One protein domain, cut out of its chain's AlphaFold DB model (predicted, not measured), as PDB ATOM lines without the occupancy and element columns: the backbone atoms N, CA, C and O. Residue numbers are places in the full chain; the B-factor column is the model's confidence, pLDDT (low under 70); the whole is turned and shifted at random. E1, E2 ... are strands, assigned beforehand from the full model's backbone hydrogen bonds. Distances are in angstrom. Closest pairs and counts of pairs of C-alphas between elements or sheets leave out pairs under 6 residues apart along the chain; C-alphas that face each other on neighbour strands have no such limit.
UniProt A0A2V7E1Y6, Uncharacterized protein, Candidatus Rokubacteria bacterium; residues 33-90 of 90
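Overview. This is residues 33 to 90 of the 90 residues of an uncharacterized protein of Candidatus Rokubacteria bacterium (UniProt A0A2V7E1Y6). A long, narrow two-stranded ribbon, the hairpin of E2 and E3, runs along the longest axis, and the short strand E1 lies beside the first residues of E2 to make a three-stranded sheet. At the end of the ribbon where E2 begins, the link of residues 42 to 58 makes a long loop to one side; at the other end, residues 69 to 74 turn E2 back into E3. The printed part has 58 residues with no named helix and three named strands, E1, E2 and E3 along the chain and in that order across the sheet, antiparallel throughout. The class is all strand, though under half of the residues, 24 of 58, are in named strands. The whole is loose, with a radius of gyration of the C-alphas of 14.6 A, and flat, spanning 46 by 28 by 14 A.

Along the chain. The printed part begins at Met 33, and E1 follows as residues 38 to 41, from C-alpha 38 at (9.985, 24.418, 15.389). After residues 42 to 58, E2 takes residues 59 to 68 and is 29.5 A long from first to last C-alpha, beginning at C-alpha 59 at (15.880, 32.950, 13.413). E3, residues 75 to 84, is 29.3 A long and ends at C-alpha 84 at (13.184, 37.437, 12.511).

Arrangement. The three strands form a meander, each strand the antiparallel neighbour of the one before. E2 is the inner strand, and E1 and E3 are the edge strands. E1 and E2 are a hairpin, with 149 degrees between their directions; the C-alphas of Asn 41 and Arg 59 face each other at 4.6 A. Across this pair, N 62 and O 38 are 2.9 A apart and N 40 and O 60 are 3.0 A apart, within hydrogen-bond range. E2 and E3 are also a hairpin, at 160 degrees, with C-alphas that face each other from 59 and 84, 5.3 A apart, to 68 and 75, 4.5 A apart. Here N 84 and O 59 are 2.7 A apart and N 65 and O 78 are 2.8 A apart, within hydrogen-bond range. In the link from E1 to E2, residues 49 to 50 pair antiparallel with residues 53 to 54.

Size, cuts and confidence. The two C-alphas farthest apart are those of Asn 73 and Val 90, at 46.0 A; Val 90 is the chain's last residue. The printed part has no cut. The link from E1 to E2, 17 residues, is long, and the link from E2 to E3, 6 residues, is short. The mean pLDDT of the printed part is 73.2, and residues 33 to 47 and 86 to 90 are under 70.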
ATOM      1  N   MET A  33      -1.083  22.629  13.664       63.53
ATOM      2  CA  MET A  33      -0.378  21.732  14.581       63.53
ATOM      3  C   MET A  33       0.600  22.526  15.448       63.53
ATOM      4  O   MET A  33       1.807  22.549  15.237       63.53
ATOM      5  N   PHE A  34       0.054  23.235  16.432       60.47
ATOM      6  CA  PHE A  34       0.814  24.180  17.256       60.47
ATOM      7  C   PHE A  34       1.760  23.539  18.275       60.47
ATOM      8  O   PHE A  34       2.648  24.216  18.786       60.47
ATOM      9  N   GLU A  35       1.590  22.255  18.579       62.47
ATOM     10  CA  GLU A  35       2.523  21.516  19.442       62.47
ATOM     11  C   GLU A  35       3.857  21.231  18.733       62.47
ATOM     12  O   GLU A  35       4.857  20.939  19.383       62.47
ATOM     13  N   GLU A  36       3.896  21.391  17.408       63.12
ATOM     14  CA  GLU A  36       5.059  21.132  16.559       63.12
ATOM     15  C   GLU A  36       5.715  22.432  16.064       63.12
ATOM     16  O   GLU A  36       6.257  22.490  14.960       63.12
ATOM     17  N   ILE A  37       5.635  23.511  16.852       68.88
ATOM     18  CA  ILE A  37       6.347  24.747  16.521       68.88
ATOM     19  C   ILE A  37       7.856  24.508  16.625       68.88
ATOM     20  O   ILE A  37       8.400  24.307  17.713       68.88
ATOM     21  N   GLU A  38       8.538  24.586  15.486       69.62
ATOM     22  CA  GLU A  38       9.985  24.418  15.389       69.62
ATOM     23  C   GLU A  38      10.691  25.771  15.295       69.62
ATOM     24  O   GLU A  38      10.216  26.707  14.641       69.62
ATOM     25  N   TRP A  39      11.855  25.857  15.937       67.94
ATOM     26  CA  TRP A  39      12.738  27.014  15.878       67.94
ATOM     27  C   TRP A  39      13.967  26.675  15.053       67.94
ATOM     28  O   TRP A  39      14.733  25.784  15.424       67.94
ATOM     29  N   ASP A  40      14.200  27.444  13.997       67.94
ATOM     30  CA  ASP A  40      15.465  27.403  13.280       67.94
ATOM     31  C   ASP A  40      16.330  28.588  13.666       67.94
ATOM     32  O   ASP A  40      15.882  29.739  13.643       67.94
ATOM     33  N   ASN A  41      17.598  28.300  13.941       66.31
ATOM     34  CA  ASN A  41      18.643  29.308  13.995       66.31
ATOM     35  C   ASN A  41      19.422  29.240  12.688       66.31
ATOM     36  O   ASN A  41      20.033  28.218  12.374       66.31
ATOM     37  N   TYR A  42      19.403  30.329  11.936       65.56
ATOM     38  CA  TYR A  42      20.147  30.432  10.695       65.56
ATOM     39  C   TYR A  42      21.489  31.094  11.006       65.56
ATOM     40  O   TYR A  42      21.572  32.299  11.228       65.56
ATOM     41  N   THR A  43      22.545  30.283  11.106       56.81
ATOM     42  CA  THR A  43      23.906  30.757  11.417       56.81
ATOM     43  C   THR A  43      24.624  31.352  10.206       56.81
ATOM     44  O   THR A  43      25.616  32.055  10.373       56.81
ATOM     45  N   GLU A  44      24.117  31.098   8.999       56.94
ATOM     46  CA  GLU A  44      24.593  31.675   7.741       56.94
ATOM     47  C   GLU A  44      23.440  32.389   7.029       56.94
ATOM     48  O   GLU A  44      22.271  32.055   7.250       56.94
ATOM     49  N   SER A  45      23.764  33.384   6.190       54.97
ATOM     50  CA  SER A  45      22.779  34.151   5.420       54.97
ATOM     51  C   SER A  45      21.913  33.195   4.611       54.97
ATOM     52  O   SER A  45      22.319  32.681   3.572       54.97
ATOM     53  N   SER A  46      20.721  32.922   5.115       59.28
ATOM     54  CA  SER A  46      19.773  32.080   4.409       59.28
ATOM     55  C   SER A  46      19.223  32.883   3.242       59.28
ATOM     56  O   SER A  46      18.938  34.066   3.406       59.28
ATOM     57  N   ASP A  47      19.064  32.259   2.073       67.88
ATOM     58  CA  ASP A  47      18.625  32.903   0.823       67.88
ATOM     59  C   ASP A  47      17.135  33.304   0.828       67.88
ATOM     60  O   ASP A  47      16.401  33.130  -0.149       67.88
ATOM     61  N   TRP A  48      16.647  33.851   1.937       74.75
ATOM     62  CA  TRP A  48      15.304  34.389   2.018       74.75
ATOM     63  C   TRP A  48      15.231  35.617   1.126       74.75
ATOM     64  O   TRP A  48      16.009  36.557   1.266       74.75
ATOM     65  N   LYS A  49      14.295  35.609   0.178       75.12
ATOM     66  CA  LYS A  49      14.040  36.745  -0.707       75.12
ATOM     67  C   LYS A  49      12.586  37.154  -0.586       75.12
ATOM     68  O   LYS A  49      11.691  36.344  -0.811       75.12
ATOM     69  N   PHE A  50      12.345  38.428  -0.301       75.44
ATOM     70  CA  PHE A  50      11.009  39.012  -0.325       75.44
ATOM     71  C   PHE A  50      10.932  40.059  -1.432       75.44
ATOM     72  O   PHE A  50      11.738  40.984  -1.484       75.44
ATOM     73  N   LYS A  51       9.983  39.893  -2.364       80.69
ATOM     74  CA  LYS A  51       9.851  40.750  -3.562       80.69
ATOM     75  C   LYS A  51      11.170  40.918  -4.342       80.69
ATOM     76  O   LYS A  51      11.467  41.990  -4.858       80.69
ATOM     77  N   GLY A  52      11.966  39.850  -4.411       79.75
ATOM     78  CA  GLY A  52      13.256  39.826  -5.106       79.75
ATOM     79  C   GLY A  52      14.438  40.398  -4.316       79.75
ATOM     80  O   GLY A  52      15.567  40.250  -4.770       79.75
ATOM     81  N   GLN A  53      14.208  40.988  -3.140       76.44
ATOM     82  CA  GLN A  53      15.270  41.503  -2.276       76.44
ATOM     83  C   GLN A  53      15.688  40.441  -1.253       76.44
ATOM     84  O   GLN A  53      14.806  39.914  -0.566       76.44
ATOM     85  N   PRO A  54      16.988  40.120  -1.129       78.94
ATOM     86  CA  PRO A  54      17.492  39.287  -0.042       78.94
ATOM     87  C   PRO A  54      17.096  39.861   1.321       78.94
ATOM     88  O   PRO A  54      17.028  41.077   1.486       78.94
ATOM     89  N   GLN A  55      16.804  38.991   2.278       77.00
ATOM     90  CA  GLN A  55      16.464  39.326   3.654       77.00
ATOM     91  C   GLN A  55      17.380  38.528   4.571       77.00
ATOM     92  O   GLN A  55      17.467  37.306   4.448       77.00
ATOM     93  N   HIS A  56      18.060  39.210   5.489       77.06
ATOM     94  CA  HIS A  56      18.811  38.523   6.527       77.06
ATOM     95  C   HIS A  56      17.830  38.024   7.587       77.06
ATOM     96  O   HIS A  56      17.095  38.810   8.171       77.06
ATOM     97  N   ILE A  57      17.791  36.716   7.833       78.94
ATOM     98  CA  ILE A  57      16.931  36.112   8.854       78.94
ATOM     99  C   ILE A  57      17.838  35.373   9.829       78.94
ATOM    100  O   ILE A  57      18.474  34.400   9.445       78.94
ATOM    101  N   ALA A  58      17.894  35.831  11.079       75.56
ATOM    102  CA  ALA A  58      18.715  35.222  12.124       75.56
ATOM    103  C   ALA A  58      18.028  33.997  12.751       75.56
ATOM    104  O   ALA A  58      18.672  33.014  13.119       75.56
ATOM    105  N   ARG A  59      16.698  34.049  12.877       76.06
ATOM    106  CA  ARG A  59      15.880  32.950  13.413       76.06
ATOM    107  C   ARG A  59      14.521  32.903  12.735       76.06
ATOM    108  O   ARG A  59      14.000  33.952  12.364       76.06
ATOM    109  N   ALA A  60      13.912  31.729  12.633       81.62
ATOM    110  CA  ALA A  60      12.528  31.607  12.187       81.62
ATOM    111  C   ALA A  60      11.721  30.651  13.060       81.62
ATOM    112  O   ALA A  60      12.253  29.698  13.625       81.62
ATOM    113  N   ILE A  61      10.424  30.928  13.143       81.00
ATOM    114  CA  ILE A  61       9.423  30.022  13.698       81.00
ATOM    115  C   ILE A  61       8.740  29.322  12.529       81.00
ATOM    116  O   ILE A  61       8.273  29.994  11.603       81.00
ATOM    117  N   ARG A  62       8.642  27.994  12.590       83.31
ATOM    118  CA  ARG A  62       7.804  27.201  11.689       83.31
ATOM    119  C   ARG A  62       6.523  26.800  12.400       83.31
ATOM    120  O   ARG A  62       6.575  26.227  13.481       83.31
ATOM    121  N   ILE A  63       5.381  27.071  11.780       80.94
ATOM    122  CA  ILE A  63       4.070  26.649  12.277       80.94
ATOM    123  C   ILE A  63       3.459  25.710  11.233       80.94
ATOM    124  O   ILE A  63       3.139  26.179  10.137       80.94
ATOM    125  N   PRO A  64       3.322  24.404  11.518       81.25
ATOM    126  CA  PRO A  64       2.733  23.464  10.576       81.25
ATOM    127  C   PRO A  64       1.205  23.590  10.488       81.25
ATOM    128  O   PRO A  64       0.502  23.797  11.479       81.25
ATOM    129  N   TYR A  65       0.696  23.413   9.271       77.94
ATOM    130  CA  TYR A  65      -0.715  23.339   8.906       77.94
ATOM    131  C   TYR A  65      -0.951  21.999   8.232       77.94
ATOM    132  O   TYR A  65      -0.371  21.727   7.181       77.94
ATOM    133  N   CYS A  66      -1.833  21.189   8.796       79.56
ATOM    134  CA  CYS A  66      -2.227  19.923   8.210       79.56
ATOM    135  C   CYS A  66      -3.685  20.004   7.771       79.56
ATOM    136  O   CYS A  66      -4.557  20.481   8.499       79.56
ATOM    137  N   TYR A  67      -3.959  19.564   6.551       76.00
ATOM    138  CA  TYR A  67      -5.319  19.478   6.036       76.00
ATOM    139  C   TYR A  67      -5.426  18.388   4.985       76.00
ATOM    140  O   TYR A  67      -4.444  18.011   4.354       76.00
ATOM    141  N   THR A  68      -6.640  17.901   4.762       79.44
ATOM    142  CA  THR A  68      -6.931  17.064   3.600       79.44
ATOM    143  C   THR A  68      -7.308  17.964   2.440       79.44
ATOM    144  O   THR A  68      -8.205  18.804   2.554       79.44
ATOM    145  N   ASP A  69      -6.602  17.831   1.325       77.00
ATOM    146  CA  ASP A  69      -6.929  18.591   0.130       77.00
ATOM    147  C   ASP A  69      -8.258  18.091  -0.464       77.00
ATOM    148  O   ASP A  69      -8.355  16.912  -0.792       77.00
ATOM    149  N   PRO A  70      -9.296  18.933  -0.603       73.50
ATOM    150  CA  PRO A  70     -10.609  18.495  -1.075       73.50
ATOM    151  C   PRO A  70     -10.603  17.992  -2.523       73.50
ATOM    152  O   PRO A  70     -11.457  17.184  -2.878       73.50
ATOM    153  N   ASP A  71      -9.653  18.445  -3.347       81.06
ATOM    154  CA  ASP A  71      -9.575  18.073  -4.763       81.06
ATOM    155  C   ASP A  71      -8.912  16.697  -4.963       81.06
ATOM    156  O   ASP A  71      -9.324  15.919  -5.822       81.06
ATOM    157  N   THR A  72      -7.890  16.379  -4.160       81.38
ATOM    158  CA  THR A  72      -7.098  15.139  -4.288       81.38
ATOM    159  C   THR A  72      -7.359  14.113  -3.183       81.38
ATOM    160  O   THR A  72      -6.972  12.953  -3.315       81.38
ATOM    161  N   ASN A  73      -8.024  14.519  -2.100       80.38
ATOM    162  CA  ASN A  73      -8.252  13.755  -0.872       80.38
ATOM    163  C   ASN A  73      -6.964  13.250  -0.187       80.38
ATOM    164  O   ASN A  73      -6.993  12.278   0.570       80.38
ATOM    165  N   LEU A  74      -5.823  13.896  -0.449       82.94
ATOM    166  CA  LEU A  74      -4.531  13.568   0.154       82.94
ATOM    167  C   LEU A  74      -4.238  14.469   1.364       82.94
ATOM    168  O   LEU A  74      -4.642  15.636   1.371       82.94
ATOM    169  N   PRO A  75      -3.530  13.960   2.391       82.69
ATOM    170  CA  PRO A  75      -3.042  14.795   3.478       82.69
ATOM    171  C   PRO A  75      -1.940  15.723   2.962       82.69
ATOM    172  O   PRO A  75      -0.957  15.279   2.367       82.69
ATOM    173  N   VAL A  76      -2.102  17.014   3.214       82.62
ATOM    174  CA  VAL A  76      -1.130  18.060   2.909       82.62
ATOM    175  C   VAL A  76      -0.601  18.623   4.217       82.62
ATOM    176  O   VAL A  76      -1.369  18.869   5.149       82.62
ATOM    177  N   ARG A  77       0.717  18.829   4.268       84.88
ATOM    178  CA  ARG A  77       1.414  19.496   5.365       84.88
ATOM    179  C   ARG A  77       2.136  20.721   4.820       84.88
ATOM    180  O   ARG A  77       3.154  20.589   4.148       84.88
ATOM    181  N   ASP A  78       1.600  21.889   5.142       84.25
ATOM    182  CA  ASP A  78       2.168  23.192   4.809       84.25
ATOM    183  C   ASP A  78       2.767  23.847   6.058       84.25
ATOM    184  O   ASP A  78       2.507  23.425   7.183       84.25
ATOM    185  N   TYR A  79       3.558  24.904   5.874       82.00
ATOM    186  CA  TYR A  79       4.166  25.643   6.980       82.00
ATOM    187  C   TYR A  79       4.011  27.149   6.783       82.00
ATOM    188  O   TYR A  79       4.323  27.677   5.715       82.00
ATOM    189  N   LEU A  80       3.597  27.856   7.836       82.25
ATOM    190  CA  LEU A  80       3.843  29.291   7.953       82.25
ATOM    191  C   LEU A  80       5.227  29.480   8.555       82.25
ATOM    192  O   LEU A  80       5.525  28.944   9.622       82.25
ATOM    193  N   LEU A  81       6.052  30.270   7.879       81.31
ATOM    194  CA  LEU A  81       7.372  30.632   8.360       81.31
ATOM    195  C   LEU A  81       7.371  32.104   8.782       81.31
ATOM    196  O   LEU A  81       7.032  32.981   7.987       81.31
ATOM    197  N   ILE A  82       7.763  32.374  10.025       81.50
ATOM    198  CA  ILE A  82       7.918  33.731  10.559       81.50
ATOM    199  C   ILE A  82       9.401  33.951  10.832       81.50
ATOM    200  O   ILE A  82       9.934  33.455  11.823       81.50
ATOM    201  N   GLY A  83      10.068  34.669   9.932       81.31
ATOM    202  CA  GLY A  83      11.475  35.035  10.071       81.31
ATOM    203  C   GLY A  83      11.666  36.290  10.925       81.31
ATOM    204  O   GLY A  83      10.892  37.242  10.838       81.31
ATOM    205  N   TYR A  84      12.723  36.300  11.728       80.25
ATOM    206  CA  TYR A  84      13.184  37.437  12.511       80.25
ATOM    207  C   TYR A  84      14.608  37.787  12.082       80.25
ATOM    208  O   TYR A  84      15.525  36.978  12.221       80.25
ATOM    209  N   GLU A  85      14.792  39.016  11.617       75.88
ATOM    210  CA  GLU A  85      16.085  39.552  11.175       75.88
ATOM    211  C   GLU A  85      17.071  39.781  12.336       75.88
ATOM    212  O   GLU A  85      18.283  39.677  12.166       75.88
ATOM    213  N   GLY A  86      16.567  40.006  13.555       67.81
ATOM    214  CA  GLY A  86      17.408  40.362  14.702       67.81
ATOM    215  C   GLY A  86      18.018  41.763  14.554       67.81
ATOM    216  O   GLY A  86      17.607  42.544  13.706       67.81
ATOM    217  N   SER A  87      18.986  42.112  15.405       59.03
ATOM    218  CA  SER A  87      19.670  43.419  15.364       59.03
ATOM    219  C   SER A  87      20.908  43.443  14.455       59.03
ATOM    220  O   SER A  87      21.687  44.387  14.527       59.03
ATOM    221  N   GLY A  88      21.142  42.376  13.683       54.34
ATOM    222  CA  GLY A  88      22.342  42.181  12.860       54.34
ATOM    223  C   GLY A  88      22.173  42.534  11.381       54.34
ATOM    224  O   GLY A  88      23.144  42.422  10.641       54.34
ATOM    225  N   GLY A  89      20.973  42.944  10.954       48.03
ATOM    226  CA  GLY A  89      20.733  43.454   9.604       48.03
ATOM    227  C   GLY A  89      21.387  44.825   9.433       48.03
ATOM    228  O   GLY A  89      20.849  45.831   9.897       48.03
ATOM    229  N   VAL A  90      22.571  44.845   8.819       45.53
ATOM    230  CA  VAL A  90      23.262  46.048   8.327       45.53
ATOM    231  C   VAL A  90      23.430  45.914   6.825       45.53
ATOM    232  O   VAL A  90      23.871  44.824   6.392       45.53
TER     233      VAL A  90